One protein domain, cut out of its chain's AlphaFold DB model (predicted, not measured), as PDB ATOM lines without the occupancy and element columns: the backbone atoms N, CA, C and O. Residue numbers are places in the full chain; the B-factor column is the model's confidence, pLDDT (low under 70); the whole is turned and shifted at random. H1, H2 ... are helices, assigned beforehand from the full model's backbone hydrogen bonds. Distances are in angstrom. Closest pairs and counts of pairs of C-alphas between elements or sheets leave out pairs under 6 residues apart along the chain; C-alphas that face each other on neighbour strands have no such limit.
ATOM      1  N   GLY A  21     -17.102  30.120   6.555       83.38
ATOM      2  CA  GLY A  21     -15.820  30.823   6.472       83.38
ATOM      3  C   GLY A  21     -15.011  30.512   5.210       83.38
ATOM      4  O   GLY A  21     -14.444  31.407   4.585       83.38
ATOM      5  N   ALA A  22     -15.014  29.253   4.766       84.56
ATOM      6  CA  ALA A  22     -14.343  28.837   3.535       84.56
ATOM      7  C   ALA A  22     -14.954  29.487   2.278       84.56
ATOM      8  O   ALA A  22     -14.233  29.964   1.397       84.56
ATOM      9  N   THR A  23     -16.287  29.556   2.206       86.12
ATOM     10  CA  THR A  23     -17.009  30.197   1.096       86.12
ATOM     11  C   THR A  23     -16.752  31.701   1.072       86.12
ATOM     12  O   THR A  23     -16.497  32.274   0.007       86.12
ATOM     13  N   ALA A  24     -16.753  32.332   2.248       84.69
ATOM     14  CA  ALA A  24     -16.406  33.736   2.420       84.69
ATOM     15  C   ALA A  24     -14.983  34.034   1.928       84.69
ATOM     16  O   ALA A  24     -14.785  34.921   1.097       84.69
ATOM     17  N   HIS A  25     -14.004  33.227   2.349       84.69
ATOM     18  CA  HIS A  25     -12.609  33.372   1.944       84.69
ATOM     19  C   HIS A  25     -12.406  33.208   0.427       84.69
ATOM     20  O   HIS A  25     -11.668  33.978  -0.199       84.69
ATOM     21  N   ARG A  26     -13.096  32.243  -0.200       90.19
ATOM     22  CA  ARG A  26     -13.044  32.053  -1.658       90.19
ATOM     23  C   ARG A  26     -13.595  33.271  -2.398       90.19
ATOM     24  O   ARG A  26     -12.943  33.759  -3.320       90.19
ATOM     25  N   ARG A  27     -14.762  33.785  -1.995       88.44
ATOM     26  CA  ARG A  27     -15.356  34.993  -2.601       88.44
ATOM     27  C   ARG A  27     -14.462  36.213  -2.417       88.44
ATOM     28  O   ARG A  27     -14.200  36.920  -3.386       88.44
ATOM     29  N   PHE A  28     -13.920  36.396  -1.215       86.25
ATOM     30  CA  PHE A  28     -12.952  37.449  -0.919       86.25
ATOM     31  C   PHE A  28     -11.739  37.386  -1.858       86.25
ATOM     32  O   PHE A  28     -11.335  38.398  -2.432       86.25
ATOM     33  N   SER A  29     -11.191  36.189  -2.082       89.06
ATOM     34  CA  SER A  29     -10.058  35.980  -2.989       89.06
ATOM     35  C   SER A  29     -10.403  36.316  -4.444       89.06
ATOM     36  O   SER A  29      -9.614  36.972  -5.125       89.06
ATOM     37  N   VAL A  30     -11.586  35.915  -4.923       94.62
ATOM     38  CA  VAL A  30     -12.060  36.224  -6.284       94.62
ATOM     39  C   VAL A  30     -12.218  37.733  -6.480       94.62
ATOM     40  O   VAL A  30     -11.683  38.283  -7.439       94.62
ATOM     41  N   TRP A  31     -12.878  38.425  -5.552       90.88
ATOM     42  CA  TRP A  31     -13.057  39.879  -5.626       90.88
ATOM     43  C   TRP A  31     -11.746  40.650  -5.496       90.88
ATOM     44  O   TRP A  31     -11.564  41.679  -6.146       90.88
ATOM     45  N   THR A  32     -10.797  40.127  -4.720       89.12
ATOM     46  CA  THR A  32      -9.450  40.698  -4.630       89.12
ATOM     47  C   THR A  32      -8.711  40.596  -5.959       89.12
ATOM     48  O   THR A  32      -8.147  41.593  -6.411       89.12
ATOM     49  N   LYS A  33      -8.759  39.432  -6.621       91.81
ATOM     50  CA  LYS A  33      -8.172  39.243  -7.959       91.81
ATOM     51  C   LYS A  33      -8.838  40.137  -9.004       91.81
ATOM     52  O   LYS A  33      -8.144  40.752  -9.802       91.81
ATOM     53  N   ALA A  34     -10.160  40.278  -8.938       93.88
ATOM     54  CA  ALA A  34     -10.935  41.158  -9.811       93.88
ATOM     55  C   ALA A  34     -10.886  42.649  -9.410       93.88
ATOM     56  O   ALA A  34     -11.574  43.463 -10.016       93.88
ATOM     57  N   ARG A  35     -10.087  43.024  -8.395       87.56
ATOM     58  CA  ARG A  35      -9.889  44.415  -7.933       87.56
ATOM     59  C   ARG A  35     -11.189  45.166  -7.606       87.56
ATOM     60  O   ARG A  35     -11.250  46.388  -7.694       87.56
ATOM     61  N   VAL A  36     -12.213  44.450  -7.146       92.19
ATOM     62  CA  VAL A  36     -13.573  44.990  -6.934       92.19
ATOM     63  C   VAL A  36     -13.634  46.000  -5.772       92.19
ATOM     64  O   VAL A  36     -14.587  46.762  -5.640       92.19
ATOM     65  N   TRP A  37     -12.599  46.049  -4.930       87.62
ATOM     66  CA  TRP A  37     -12.599  46.783  -3.663       87.62
ATOM     67  C   TRP A  37     -12.607  48.310  -3.767       87.62
ATOM     68  O   TRP A  37     -12.974  48.949  -2.789       87.62
ATOM     69  N   ALA A  38     -12.265  48.915  -4.906       84.75
ATOM     70  CA  ALA A  38     -12.099  50.371  -4.990       84.75
ATOM     71  C   ALA A  38     -13.358  51.164  -4.575       84.75
ATOM     72  O   ALA A  38     -13.283  52.050  -3.724       84.75
ATOM     73  N   LYS A  39     -14.530  50.816  -5.128       82.81
ATOM     74  CA  LYS A  39     -15.798  51.506  -4.823       82.81
ATOM     75  C   LYS A  39     -16.335  51.197  -3.414       82.81
ATOM     76  O   LYS A  39     -16.668  52.147  -2.706       82.81
ATOM     77  N   PRO A  40     -16.399  49.927  -2.962       85.31
ATOM     78  CA  PRO A  40     -16.843  49.604  -1.606       85.31
ATOM     79  C   PRO A  40     -15.976  50.253  -0.531       85.31
ATOM     80  O   PRO A  40     -16.503  50.774   0.445       85.31
ATOM     81  N   TYR A  41     -14.653  50.249  -0.724       82.31
ATOM     82  CA  TYR A  41     -13.725  50.827   0.240       82.31
ATOM     83  C   TYR A  41     -13.973  52.327   0.375       82.31
ATOM     84  O   TYR A  41     -14.154  52.811   1.485       82.31
ATOM     85  N   ARG A  42     -14.109  53.045  -0.747       83.38
ATOM     86  CA  ARG A  42     -14.427  54.476  -0.720       83.38
ATOM     87  C   ARG A  42     -15.761  54.764  -0.033       83.38
ATOM     88  O   ARG A  42     -15.809  55.637   0.817       83.38
ATOM     89  N   LEU A  43     -16.804  53.986  -0.316       84.12
ATOM     90  CA  LEU A  43     -18.114  54.170   0.312       84.12
ATOM     91  C   LEU A  43     -18.074  53.964   1.834       84.12
ATOM     92  O   LEU A  43     -18.726  54.696   2.573       84.12
ATOM     93  N   VAL A  44     -17.340  52.955   2.308       84.19
ATOM     94  CA  VAL A  44     -17.170  52.705   3.747       84.19
ATOM     95  C   VAL A  44     -16.397  53.849   4.394       84.19
ATOM     96  O   VAL A  44     -16.813  54.360   5.428       84.19
ATOM     97  N   LEU A  45     -15.311  54.279   3.756       80.62
ATOM     98  CA  LEU A  45     -14.493  55.390   4.220       80.62
ATOM     99  C   LEU A  45     -15.268  56.710   4.268       80.62
ATOM    100  O   LEU A  45     -15.180  57.420   5.263       80.62
ATOM    101  N   ASP A  46     -16.062  57.011   3.242       81.88
ATOM    102  CA  ASP A  46     -16.894  58.214   3.192       81.88
ATOM    103  C   ASP A  46     -17.977  58.165   4.285       81.88
ATOM    104  O   ASP A  46     -18.200  59.151   4.982       81.88
ATOM    105  N   LYS A  47     -18.609  57.001   4.509       80.25
ATOM    106  CA  LYS A  47     -19.618  56.822   5.570       80.25
ATOM    107  C   LYS A  47     -19.040  56.952   6.980       80.25
ATOM    108  O   LYS A  47     -19.691  57.543   7.836       80.25
ATOM    109  N   LEU A  48     -17.860  56.389   7.232       78.06
ATOM    110  CA  LEU A  48     -17.204  56.453   8.543       78.06
ATOM    111  C   LEU A  48     -16.565  57.825   8.788       78.06
ATOM    112  O   LEU A  48     -16.653  58.357   9.892       78.06
ATOM    113  N   GLY A  49     -15.993  58.435   7.746       72.44
ATOM    114  CA  GLY A  49     -15.480  59.802   7.782       72.44
ATOM    115  C   GLY A  49     -16.582  60.825   8.058       72.44
ATOM    116  O   GLY A  49     -16.409  61.681   8.918       72.44
ATOM    117  N   ALA A  50     -17.750  60.687   7.421       73.50
ATOM    118  CA  ALA A  50     -18.904  61.558   7.664       73.50
ATOM    119  C   ALA A  50     -19.466  61.460   9.095       73.50
ATOM    120  O   ALA A  50     -20.134  62.381   9.555       73.50
ATOM    121  N   ARG A  51     -19.201  60.358   9.806       73.88
ATOM    122  CA  ARG A  51     -19.626  60.146  11.198       73.88
ATOM    123  C   ARG A  51     -18.583  60.582  12.229       73.88
ATOM    124  O   ARG A  51     -18.852  60.498  13.419       73.88
ATOM    125  N   GLY A  52     -17.395  61.013  11.792       66.56
ATOM    126  CA  GLY A  52     -16.271  61.302  12.689       66.56
ATOM    127  C   GLY A  52     -15.722  60.064  13.413       66.56
ATOM    128  O   GLY A  52     -14.915  60.199  14.325       66.56
ATOM    129  N   GLU A  53     -16.142  58.858  13.014       65.25
ATOM    130  CA  GLU A  53     -15.766  57.587  13.654       65.25
ATOM    131  C   GLU A  53     -14.417  57.050  13.150       65.25
ATOM    132  O   GLU A  53     -13.862  56.117  13.730       65.25
ATOM    133  N   LEU A  54     -13.873  57.628  12.072       65.75
ATOM    134  CA  LEU A  54     -12.568  57.242  11.548       65.75
ATOM    135  C   LEU A  54     -11.482  58.230  11.992       65.75
ATOM    136  O   LEU A  54     -11.275  59.270  11.364       65.75
ATOM    137  N   ASP A  55     -10.735  57.872  13.039       68.94
ATOM    138  CA  ASP A  55      -9.421  58.476  13.280       68.94
ATOM    139  C   ASP A  55      -8.423  57.895  12.271       68.94
ATOM    140  O   ASP A  55      -7.748  56.883  12.489       68.94
ATOM    141  N   TRP A  56      -8.367  58.555  11.119       63.97
ATOM    142  CA  TRP A  56      -7.480  58.234  10.008       63.97
ATOM    143  C   TRP A  56      -6.010  58.112  10.417       63.97
ATOM    144  O   TRP A  56      -5.297  57.265   9.874       63.97
ATOM    145  N   SER A  57      -5.566  58.914  11.387       66.75
ATOM    146  CA  SER A  57      -4.182  58.918  11.861       66.75
ATOM    147  C   SER A  57      -3.874  57.618  12.594       66.75
ATOM    148  O   SER A  57      -2.880  56.948  12.309       66.75
ATOM    149  N   ARG A  58      -4.782  57.207  13.482       71.75
ATOM    150  CA  ARG A  58      -4.667  55.952  14.223       71.75
ATOM    151  C   ARG A  58      -4.740  54.735  13.302       71.75
ATOM    152  O   ARG A  58      -3.877  53.863  13.389       71.75
ATOM    153  N   CYS A  59      -5.690  54.705  12.364       71.12
ATOM    154  CA  CYS A  59      -5.814  53.606  11.401       71.12
ATOM    155  C   CYS A  59      -4.574  53.451  10.503       71.12
ATOM    156  O   CYS A  59      -4.167  52.323  10.200       71.12
ATOM    157  N   ALA A  60      -3.960  54.559  10.076       69.00
ATOM    158  CA  ALA A  60      -2.738  54.533   9.276       69.00
ATOM    159  C   ALA A  60      -1.550  53.974  10.077       69.00
ATOM    160  O   ALA A  60      -0.849  53.081   9.593       69.00
ATOM    161  N   ILE A  61      -1.370  54.435  11.321       72.44
ATOM    162  CA  ILE A  61      -0.315  53.958  12.228       72.44
ATOM    163  C   ILE A  61      -0.493  52.466  12.534       72.44
ATOM    164  O   ILE A  61       0.464  51.698  12.425       72.44
ATOM    165  N   ASP A  62      -1.716  52.021  12.834       71.81
ATOM    166  CA  ASP A  62      -2.009  50.608  13.096       71.81
ATOM    167  C   ASP A  62      -1.736  49.727  11.868       71.81
ATOM    168  O   ASP A  62      -1.173  48.637  11.989       71.81
ATOM    169  N   SER A  63      -2.058  50.211  10.666       68.69
ATOM    170  CA  SER A  63      -1.805  49.487   9.415       68.69
ATOM    171  C   SER A  63      -0.309  49.313   9.130       68.69
ATOM    172  O   SER A  63       0.123  48.243   8.686       68.69
ATOM    173  N   VAL A  64       0.496  50.347   9.399       70.12
ATOM    174  CA  VAL A  64       1.960  50.300   9.258       70.12
ATOM    175  C   VAL A  64       2.571  49.393  10.323       70.12
ATOM    176  O   VAL A  64       3.378  48.529   9.981       70.12
ATOM    177  N   ASN A  65       2.130  49.508  11.578       71.31
ATOM    178  CA  ASN A  65       2.585  48.656  12.675       71.31
ATOM    179  C   ASN A  65       2.275  47.176  12.421       71.31
ATOM    180  O   ASN A  65       3.149  46.333  12.611       71.31
ATOM    181  N   MET A  66       1.083  46.837  11.912       72.31
ATOM    182  CA  MET A  66       0.764  45.456  11.529       72.31
ATOM    183  C   MET A  66       1.659  44.943  10.396       72.31
ATOM    184  O   MET A  66       2.068  43.782  10.412       72.31
ATOM    185  N   ARG A  67       2.001  45.788   9.414       67.81
ATOM    186  CA  ARG A  67       2.916  45.406   8.327       67.81
ATOM    187  C   ARG A  67       4.354  45.230   8.819       67.81
ATOM    188  O   ARG A  67       5.022  44.310   8.355       67.81
ATOM    189  N   ALA A  68       4.820  46.092   9.719       71.44
ATOM    190  CA  ALA A  68       6.149  46.007  10.317       71.44
ATOM    191  C   ALA A  68       6.280  44.749  11.187       71.44
ATOM    192  O   ALA A  68       7.216  43.977  11.016       71.44
ATOM    193  N   MET A  69       5.280  44.475  12.026       69.69
ATOM    194  CA  MET A  69       5.248  43.298  12.893       69.69
ATOM    195  C   MET A  69       5.191  41.988  12.094       69.69
ATOM    196  O   MET A  69       5.859  41.028  12.452       69.69
ATOM    197  N   LYS A  70       4.481  41.959  10.958       62.38
ATOM    198  CA  LYS A  70       4.432  40.790  10.061       62.38
ATOM    199  C   LYS A  70       5.709  40.580   9.223       62.38
ATOM    200  O   LYS A  70       5.808  39.575   8.530       62.38
ATOM    201  N   ARG A  71       6.637  41.545   9.209       60.78
ATOM    202  CA  ARG A  71       7.929  41.474   8.492       60.78
ATOM    203  C   ARG A  71       9.130  41.268   9.423       60.78
ATOM    204  O   ARG A  71      10.226  41.059   8.921       60.78
TER     205      ARG A  71
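AT A GLANCE: This is residues 21 to 71 of the 73 residues of the protein "Transposase" of Streptomyces leeuwenhoekii (UniProt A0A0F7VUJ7). Three helices are strung one after another like an open, angular frame: H2 lies between H1 and H3 along the chain, H3 folds back from its end as one arm of a V, and H1 stands off at its beginning. The helices touch nowhere, and the middle is empty. The printed part has 51 residues, with named helices H1, H2, H3 in that order and no named strand, an all-helix class. It is loose, with a radius of gyration of the C-alphas of 13.9 A and spans of 32 by 31 by 19 A.

HOW THE PARTS SIT: H1, residues 21 to 33, is apart from H2, residues 38 to 50. H2 and H3, residues 56 to 69, are only just apart, at 8.5 A between their closest C-alphas. H1 and H3 are apart. In H1, H2 and H3 every O i to N i+4 pair is within hydrogen-bond range.

IN THESE COORDINATES: H1 begins at C-alpha 21 (-15.820, 30.823, 6.472) and is 18.4 A long. H2 is 18.2 A long. H3, 19.8 A, ends at C-alpha 69 (5.248, 43.298, 12.893).

THE WHOLE: The C-alphas farthest apart, of Ala 22 and Gly 52, are 33.8 A apart. The printed part has no cut, and both links are tight. Residues 52 to 57, 60, 63, 67 and 69 to 71 have pLDDT under 70.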